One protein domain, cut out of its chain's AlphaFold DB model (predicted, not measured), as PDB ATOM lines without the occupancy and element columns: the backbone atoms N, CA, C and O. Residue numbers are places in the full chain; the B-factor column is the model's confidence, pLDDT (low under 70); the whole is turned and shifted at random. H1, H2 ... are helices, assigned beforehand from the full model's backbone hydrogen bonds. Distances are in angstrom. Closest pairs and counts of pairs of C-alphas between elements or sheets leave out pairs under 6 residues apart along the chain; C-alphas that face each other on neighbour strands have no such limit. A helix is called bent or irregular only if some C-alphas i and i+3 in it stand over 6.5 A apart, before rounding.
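Overview. This is residues 12 to 72 of the 136 residues of the protein "Na+-dependent transporters of the SNF family" of Dorea longicatena (UniProt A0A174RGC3). The domain is an open, lopsided U: the long helix H3 makes one arm, the shorter helices H1 and H2, one after the other, make the other arm, and residues 39 to 41 make the turn. The arms come near each other just by that turn; H1 and the far part of H3 stand free, with no core between them. The printed part has 61 residues with three named helices in the order H1, H2, H3 and no named strand, and its class is all helix. It is loose, with a radius of gyration of the C-alphas of 14.9 A, and its C-alphas span 44 by 22 by 18 A.

Arrangement. H1, residues 12 to 23, touches no helix. A tight link of 2 residues joins it to H2, residues 26 to 38, yet H1 and H2 are apart. A second tight link, of 3 residues, joins H2 to H3, residues 42 to 70. H2 and H3 only just touch, and only at the corner by their link, with 3 pairs of C-alphas within 8 A. H2 touches H3 with residue 36 alone, and H3 touches H2 with residues 42 to 45 alone; the closest C-alphas of the two helices are those of Ala 36 and Phe 44, 5.9 A apart. H2 and H3 run opposite ways at a shallow tilt of 31 degrees, and their centres are 18.8 A apart. H1 and H3 are apart. Every O i to N i+4 pair is within hydrogen-bond range in H1, against 5 of 9 in H2 and 23 of 25 in H3.

Along the chain. H1 runs from Arg 12, its C-alpha at (-30.085, 45.446, 47.550), to Ala 23, over 16.6 A. H2 runs from Leu 26, its C-alpha at (-23.319, 28.778, 30.052), to Gly 38, over 18.8 A. H2 is neither bent nor irregular, but only just: C-alphas 29 and 32 are 6.4 A apart. H3 runs from Gly 42 to Gly 70, its last C-alpha at (-46.184, 47.384, 34.121), over 41.0 A. H3 is neither bent nor irregular, but only just, with C-alphas 54 and 57 at 6.3 A; it has a kink of 31 degrees near residue 51.

Size, cuts and confidence. The outline is only just a rod. The two C-alphas farthest apart are those of Gly 40 and Ala 72, at 44.3 A, while the first and last printed C-alphas, of Arg 12 and Ala 72, are 20.9 A apart. Residues 12 to 31 and 49 to 72 stand free. The printed part has no cut and no long link. The mean pLDDT of the printed part is 86.5, and no printed residue is under 70.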
ATOM      1  N   ARG A  12     -30.816  44.974  48.748       83.44
ATOM      2  CA  ARG A  12     -30.085  45.446  47.550       83.44
ATOM      3  C   ARG A  12     -29.101  44.389  47.045       83.44
ATOM      4  O   ARG A  12     -28.963  44.193  45.845       83.44
ATOM      5  N   PHE A  13     -28.482  43.668  47.978       87.88
ATOM      6  CA  PHE A  13     -27.586  42.558  47.682       87.88
ATOM      7  C   PHE A  13     -28.291  41.377  47.004       87.88
ATOM      8  O   PHE A  13     -27.792  40.850  46.016       87.88
ATOM      9  N   GLY A  14     -29.480  41.000  47.487       88.75
ATOM     10  CA  GLY A  14     -30.295  39.967  46.853       88.75
ATOM     11  C   GLY A  14     -30.623  40.339  45.410       88.75
ATOM     12  O   GLY A  14     -30.442  39.520  44.512       88.75
ATOM     13  N   TYR A  15     -31.035  41.590  45.172       84.88
ATOM     14  CA  TYR A  15     -31.387  42.059  43.827       84.88
ATOM     15  C   TYR A  15     -30.212  41.928  42.854       84.88
ATOM     16  O   TYR A  15     -30.381  41.416  41.749       84.88
ATOM     17  N   ILE A  16     -29.015  42.323  43.293       89.12
ATOM     18  CA  ILE A  16     -27.788  42.206  42.500       89.12
ATOM     19  C   ILE A  16     -27.446  40.734  42.236       89.12
ATOM     20  O   ILE A  16     -27.105  40.399  41.110       89.12
ATOM     21  N   MET A  17     -27.582  39.852  43.229       90.56
ATOM     22  CA  MET A  17     -27.330  38.411  43.077       90.56
ATOM     23  C   MET A  17     -28.243  37.764  42.031       90.56
ATOM     24  O   MET A  17     -27.763  37.035  41.167       90.56
ATOM     25  N   VAL A  18     -29.547  38.052  42.067       89.06
ATOM     26  CA  VAL A  18     -30.491  37.515  41.072       89.06
ATOM     27  C   VAL A  18     -30.193  38.065  39.682       89.06
ATOM     28  O   VAL A  18     -30.166  37.302  38.720       89.06
ATOM     29  N   ALA A  19     -29.917  39.367  39.574       87.56
ATOM     30  CA  ALA A  19     -29.548  39.980  38.303       87.56
ATOM     31  C   ALA A  19     -28.237  39.399  37.743       87.56
ATOM     32  O   ALA A  19     -28.152  39.116  36.551       87.56
ATOM     33  N   ALA A  20     -27.235  39.168  38.596       89.94
ATOM     34  CA  ALA A  20     -25.970  38.550  38.214       89.94
ATOM     35  C   ALA A  20     -26.165  37.096  37.762       89.94
ATOM     36  O   ALA A  20     -25.639  36.708  36.724       89.94
ATOM     37  N   GLY A  21     -26.971  36.311  38.486       87.00
ATOM     38  CA  GLY A  21     -27.301  34.935  38.109       87.00
ATOM     39  C   GLY A  21     -28.026  34.842  36.764       87.00
ATOM     40  O   GLY A  21     -27.704  33.975  35.962       87.00
ATOM     41  N   ALA A  22     -28.945  35.770  36.483       85.00
ATOM     42  CA  ALA A  22     -29.637  35.840  35.194       85.00
ATOM     43  C   ALA A  22     -28.725  36.285  34.033       85.00
ATOM     44  O   ALA A  22     -28.983  35.942  32.882       85.00
ATOM     45  N   ALA A  23     -27.664  37.050  34.314       86.31
ATOM     46  CA  ALA A  23     -26.737  37.547  33.298       86.31
ATOM     47  C   ALA A  23     -25.630  36.541  32.927       86.31
ATOM     48  O   ALA A  23     -25.086  36.598  31.821       86.31
ATOM     49  N   ILE A  24     -25.264  35.629  33.834       87.12
ATOM     50  CA  ILE A  24     -24.188  34.654  33.614       87.12
ATOM     51  C   ILE A  24     -24.753  33.417  32.899       87.12
ATOM     52  O   ILE A  24     -25.348  32.538  33.514       87.12
ATOM     53  N   GLY A  25     -24.542  33.336  31.584       81.00
ATOM     54  CA  GLY A  25     -24.955  32.195  30.761       81.00
ATOM     55  C   GLY A  25     -23.840  31.172  30.515       81.00
ATOM     56  O   GLY A  25     -22.677  31.528  30.331       81.00
ATOM     57  N   LEU A  26     -24.214  29.894  30.401       76.62
ATOM     58  CA  LEU A  26     -23.319  28.778  30.052       76.62
ATOM     59  C   LEU A  26     -22.597  29.001  28.704       76.62
ATOM     60  O   LEU A  26     -21.441  28.617  28.528       76.62
ATOM     61  N   GLY A  27     -23.253  29.701  27.770       76.75
ATOM     62  CA  GLY A  27     -22.666  30.101  26.488       76.75
ATOM     63  C   GLY A  27     -21.425  30.990  26.633       76.75
ATOM     64  O   GLY A  27     -20.473  30.827  25.870       76.75
ATOM     65  N   ASN A  28     -21.365  31.849  27.656       82.12
ATOM     66  CA  ASN A  28     -20.184  32.683  27.909       82.12
ATOM     67  C   ASN A  28     -18.992  31.868  28.430       82.12
ATOM     68  O   ASN A  28     -17.861  32.333  28.348       82.12
ATOM     69  N   ILE A  29     -19.216  30.651  28.931       84.06
ATOM     70  CA  ILE A  29     -18.149  29.805  29.476       84.06
ATOM     71  C   ILE A  29     -17.404  29.071  28.359       84.06
ATOM     72  O   ILE A  29     -16.182  28.992  28.403       84.06
ATOM     73  N   TRP A  30     -18.108  28.544  27.351       81.19
ATOM     74  CA  TRP A  30     -17.476  27.739  26.293       81.19
ATOM     75  C   TRP A  30     -17.460  28.399  24.913       81.19
ATOM     76  O   TRP A  30     -16.540  28.162  24.133       81.19
ATOM     77  N   LYS A  31     -18.465  29.214  24.565       83.06
ATOM     78  CA  LYS A  31     -18.624  29.716  23.188       83.06
ATOM     79  C   LYS A  31     -17.798  30.975  23.003       83.06
ATOM     80  O   LYS A  31     -17.147  31.120  21.976       83.06
ATOM     81  N   PHE A  32     -17.780  31.826  24.025       86.31
ATOM     82  CA  PHE A  32     -16.943  33.016  24.069       86.31
ATOM     83  C   PHE A  32     -15.445  32.719  23.887       86.31
ATOM     84  O   PHE A  32     -14.874  33.302  22.972       86.31
ATOM     85  N   PRO A  33     -14.791  31.811  24.646       84.75
ATOM     86  CA  PRO A  33     -13.370  31.534  24.433       84.75
ATOM     87  C   PRO A  33     -13.091  30.917  23.060       84.75
ATOM     88  O   PRO A  33     -12.057  31.206  22.470       84.75
ATOM     89  N   TYR A  34     -14.018  30.118  22.521       85.56
ATOM     90  CA  TYR A  34     -13.886  29.557  21.177       85.56
ATOM     91  C   TYR A  34     -13.917  30.644  20.089       85.56
ATOM     92  O   TYR A  34     -13.067  30.650  19.204       85.56
ATOM     93  N   LEU A  35     -14.864  31.585  20.180       85.56
ATOM     94  CA  LEU A  35     -14.962  32.735  19.271       85.56
ATOM     95  C   LEU A  35     -13.767  33.676  19.428       85.56
ATOM     96  O   LEU A  35     -13.136  34.038  18.445       85.56
ATOM     97  N   ALA A  36     -13.403  34.007  20.668       86.00
ATOM     98  CA  ALA A  36     -12.258  34.862  20.945       86.00
ATOM     99  C   ALA A  36     -10.960  34.245  20.415       86.00
ATOM    100  O   ALA A  36     -10.136  34.962  19.867       86.00
ATOM    101  N   TYR A  37     -10.779  32.926  20.516       83.00
ATOM    102  CA  TYR A  37      -9.618  32.258  19.933       83.00
ATOM    103  C   TYR A  37      -9.620  32.303  18.394       83.00
ATOM    104  O   TYR A  37      -8.575  32.555  17.800       83.00
ATOM    105  N   GLY A  38     -10.774  32.090  17.752       84.38
ATOM    106  CA  GLY A  38     -10.890  32.068  16.289       84.38
ATOM    107  C   GLY A  38     -10.787  33.442  15.614       84.38
ATOM    108  O   GLY A  38     -10.152  33.557  14.570       84.38
ATOM    109  N   ASP A  39     -11.353  34.486  16.224       80.44
ATOM    110  CA  ASP A  39     -11.571  35.798  15.590       80.44
ATOM    111  C   ASP A  39     -10.542  36.875  16.007       80.44
ATOM    112  O   ASP A  39     -10.826  38.073  15.988       80.44
ATOM    113  N   GLY A  40      -9.319  36.477  16.378       81.38
ATOM    114  CA  GLY A  40      -8.219  37.424  16.637       81.38
ATOM    115  C   GLY A  40      -7.920  37.721  18.112       81.38
ATOM    116  O   GLY A  40      -7.336  38.760  18.439       81.38
ATOM    117  N   GLY A  41      -8.282  36.817  19.022       84.94
ATOM    118  CA  GLY A  41      -7.825  36.817  20.412       84.94
ATOM    119  C   GLY A  41      -8.290  38.038  21.203       84.94
ATOM    120  O   GLY A  41      -9.481  38.299  21.360       84.94
ATOM    121  N   GLY A  42      -7.325  38.801  21.724       83.50
ATOM    122  CA  GLY A  42      -7.583  39.958  22.586       83.50
ATOM    123  C   GLY A  42      -8.244  41.150  21.883       83.50
ATOM    124  O   GLY A  42      -8.986  41.890  22.529       83.50
ATOM    125  N   ALA A  43      -8.039  41.325  20.572       88.44
ATOM    126  CA  ALA A  43      -8.667  42.415  19.819       88.44
ATOM    127  C   ALA A  43     -10.191  42.226  19.720       88.44
ATOM    128  O   ALA A  43     -10.952  43.177  19.907       88.44
ATOM    129  N   PHE A  44     -10.635  40.979  19.530       88.25
ATOM    130  CA  PHE A  44     -12.049  40.610  19.554       88.25
ATOM    131  C   PHE A  44     -12.698  40.930  20.905       88.25
ATOM    132  O   PHE A  44     -13.792  41.490  20.951       88.25
ATOM    133  N   VAL A  45     -12.006  40.646  22.013       89.56
ATOM    134  CA  VAL A  45     -12.516  40.923  23.367       89.56
ATOM    135  C   VAL A  45     -12.736  42.421  23.590       89.56
ATOM    136  O   VAL A  45     -13.743  42.814  24.178       89.56
ATOM    137  N   LEU A  46     -11.830  43.270  23.101       91.12
ATOM    138  CA  LEU A  46     -11.934  44.721  23.264       91.12
ATOM    139  C   LEU A  46     -13.158  45.273  22.515       91.12
ATOM    140  O   LEU A  46     -13.958  46.012  23.089       91.12
ATOM    141  N   ILE A  47     -13.361  44.834  21.270       91.75
ATOM    142  CA  ILE A  47     -14.541  45.187  20.466       91.75
ATOM    143  C   ILE A  47     -15.823  44.645  21.114       91.75
ATOM    144  O   ILE A  47     -16.814  45.370  21.218       91.75
ATOM    145  N   TYR A  48     -15.799  43.405  21.609       89.88
ATOM    146  CA  TYR A  48     -16.921  42.784  22.311       89.88
ATOM    147  C   TYR A  48     -17.371  43.621  23.515       89.88
ATOM    148  O   TYR A  48     -18.557  43.914  23.643       89.88
ATOM    149  N   ILE A  49     -16.438  44.083  24.353       92.00
ATOM    150  CA  ILE A  49     -16.760  44.920  25.521       92.00
ATOM    151  C   ILE A  49     -17.409  46.242  25.093       92.00
ATOM    152  O   ILE A  49     -18.417  46.644  25.677       92.00
ATOM    153  N   VAL A  50     -16.874  46.900  24.060       95.19
ATOM    154  CA  VAL A  50     -17.435  48.160  23.545       95.19
ATOM    155  C   VAL A  50     -18.874  47.955  23.066       95.19
ATOM    156  O   VAL A  50     -19.766  48.710  23.451       95.19
ATOM    157  N   ILE A  51     -19.131  46.898  22.293       93.81
ATOM    158  CA  ILE A  51     -20.477  46.579  21.799       93.81
ATOM    159  C   ILE A  51     -21.415  46.200  22.954       93.81
ATOM    160  O   ILE A  51     -22.563  46.643  22.977       93.81
ATOM    161  N   CYS A  52     -20.947  45.436  23.944       91.38
ATOM    162  CA  CYS A  52     -21.740  45.082  25.122       91.38
ATOM    163  C   CYS A  52     -22.176  46.312  25.923       91.38
ATOM    164  O   CYS A  52     -23.318  46.366  26.379       91.38
ATOM    165  N   ILE A  53     -21.307  47.312  26.074       94.44
ATOM    166  CA  ILE A  53     -21.664  48.564  26.750       94.44
ATOM    167  C   ILE A  53     -22.635  49.376  25.886       94.44
ATOM    168  O   ILE A  53     -23.627  49.879  26.402       94.44
ATOM    169  N   LEU A  54     -22.393  49.481  24.577       95.69
ATOM    170  CA  LEU A  54     -23.222  50.302  23.692       95.69
ATOM    171  C   LEU A  54     -24.619  49.723  23.444       95.69
ATOM    172  O   LEU A  54     -25.574  50.486  23.376       95.69
ATOM    173  N   LEU A  55     -24.754  48.403  23.309       94.44
ATOM    174  CA  LEU A  55     -26.031  47.748  23.003       94.44
ATOM    175  C   LEU A  55     -26.645  47.061  24.223       94.44
ATOM    176  O   LEU A  55     -27.840  47.190  24.467       94.44
ATOM    177  N   GLY A  56     -25.842  46.356  25.020       91.69
ATOM    178  CA  GLY A  56     -26.345  45.597  26.166       91.69
ATOM    179  C   GLY A  56     -26.915  46.497  27.260       91.69
ATOM    180  O   GLY A  56     -28.025  46.266  27.739       91.69
ATOM    181  N   HIS A  57     -26.200  47.564  27.619       91.56
ATOM    182  CA  HIS A  57     -26.647  48.492  28.658       91.56
ATOM    183  C   HIS A  57     -28.013  49.150  28.360       91.56
ATOM    184  O   HIS A  57     -28.904  49.031  29.208       91.56
ATOM    185  N   PRO A  58     -28.254  49.801  27.199       94.25
ATOM    186  CA  PRO A  58     -29.553  50.424  26.937       94.25
ATOM    187  C   PRO A  58     -30.696  49.409  26.836       94.25
ATOM    188  O   PRO A  58     -31.804  49.716  27.275       94.25
ATOM    189  N   ILE A  59     -30.449  48.197  26.325       93.31
ATOM    190  CA  ILE A  59     -31.474  47.144  26.247       93.31
ATOM    191  C   ILE A  59     -31.922  46.725  27.651       93.31
ATOM    192  O   ILE A  59     -33.120  46.688  27.932       93.31
ATOM    193  N   VAL A  60     -30.977  46.475  28.564       90.69
ATOM    194  CA  VAL A  60     -31.299  46.105  29.952       90.69
ATOM    195  C   VAL A  60     -32.055  47.233  30.657       90.69
ATOM    196  O   VAL A  60     -33.035  46.981  31.359       90.69
ATOM    197  N   GLN A  61     -31.649  48.488  30.447       90.31
ATOM    198  CA  GLN A  61     -32.358  49.639  31.010       90.31
ATOM    199  C   GLN A  61     -33.788  49.773  30.473       90.31
ATOM    200  O   GLN A  61     -34.698  50.099  31.243       90.31
ATOM    201  N   ALA A  62     -33.999  49.509  29.180       89.81
ATOM    202  CA  ALA A  62     -35.315  49.531  28.553       89.81
ATOM    203  C   ALA A  62     -36.236  48.447  29.137       89.81
ATOM    204  O   ALA A  62     -37.347  48.763  29.566       89.81
ATOM    205  N   GLU A  63     -35.755  47.206  29.254       86.69
ATOM    206  CA  GLU A  63     -36.522  46.090  29.827       86.69
ATOM    207  C   GLU A  63     -36.919  46.378  31.284       86.69
ATOM    208  O   GLU A  63     -38.077  46.238  31.687       86.69
ATOM    209  N   GLN A  64     -35.977  46.892  32.082       85.31
ATOM    210  CA  GLN A  64     -36.251  47.290  33.461       85.31
ATOM    211  C   GLN A  64     -37.261  48.443  33.552       85.31
ATOM    212  O   GLN A  64     -38.069  48.482  34.483       85.31
ATOM    213  N   ALA A  65     -37.240  49.395  32.614       87.44
ATOM    214  CA  ALA A  65     -38.216  50.480  32.572       87.44
ATOM    215  C   ALA A  65     -39.633  49.967  32.263       87.44
ATOM    216  O   ALA A  65     -40.589  50.417  32.901       87.44
ATOM    217  N   VAL A  66     -39.763  49.002  31.347       85.56
ATOM    218  CA  VAL A  66     -41.032  48.325  31.037       85.56
ATOM    219  C   VAL A  66     -41.551  47.564  32.259       85.56
ATOM    220  O   VAL A  66     -42.694  47.775  32.666       85.56
ATOM    221  N   GLY A  67     -40.701  46.768  32.915       83.38
ATOM    222  CA  GLY A  67     -41.074  46.024  34.122       83.38
ATOM    223  C   GLY A  67     -41.518  46.928  35.281       83.38
ATOM    224  O   GLY A  67     -42.520  46.651  35.945       83.38
ATOM    225  N   ARG A  68     -40.835  48.067  35.490       81.69
ATOM    226  CA  ARG A  68     -41.213  49.053  36.522       81.69
ATOM    227  C   ARG A  68     -42.557  49.727  36.252       81.69
ATOM    228  O   ARG A  68     -43.257  50.047  37.210       81.69
ATOM    229  N   ARG A  69     -42.902  49.975  34.983       79.19
ATOM    230  CA  ARG A  69     -44.175  50.605  34.594       79.19
ATOM    231  C   ARG A  69     -45.344  49.626  34.635       79.19
ATOM    232  O   ARG A  69     -46.421  50.003  35.073       79.19
ATOM    233  N   GLY A  70     -45.128  48.387  34.197       77.44
ATOM    234  CA  GLY A  70     -46.184  47.384  34.121       77.44
ATOM    235  C   GLY A  70     -46.588  46.792  35.472       77.44
ATOM    236  O   GLY A  70     -47.769  46.516  35.658       77.44
ATOM    237  N   ARG A  71     -45.641  46.608  36.415       73.44
ATOM    238  CA  ARG A  71     -45.863  45.983  37.748       73.44
ATOM    239  C   ARG A  71     -46.727  44.707  37.716       73.44
ATOM    240  O   ARG A  71     -47.376  44.360  38.696       73.44
ATOM    241  N   ALA A  72     -46.729  44.010  36.588       71.75
ATOM    242  CA  ALA A  72     -47.555  42.846  36.320       71.75
ATOM    243  C   ALA A  72     -46.737  41.816  35.533       71.75
ATOM    244  O   ALA A  72     -45.616  42.091  35.098       71.75
TER     245      ALA A  72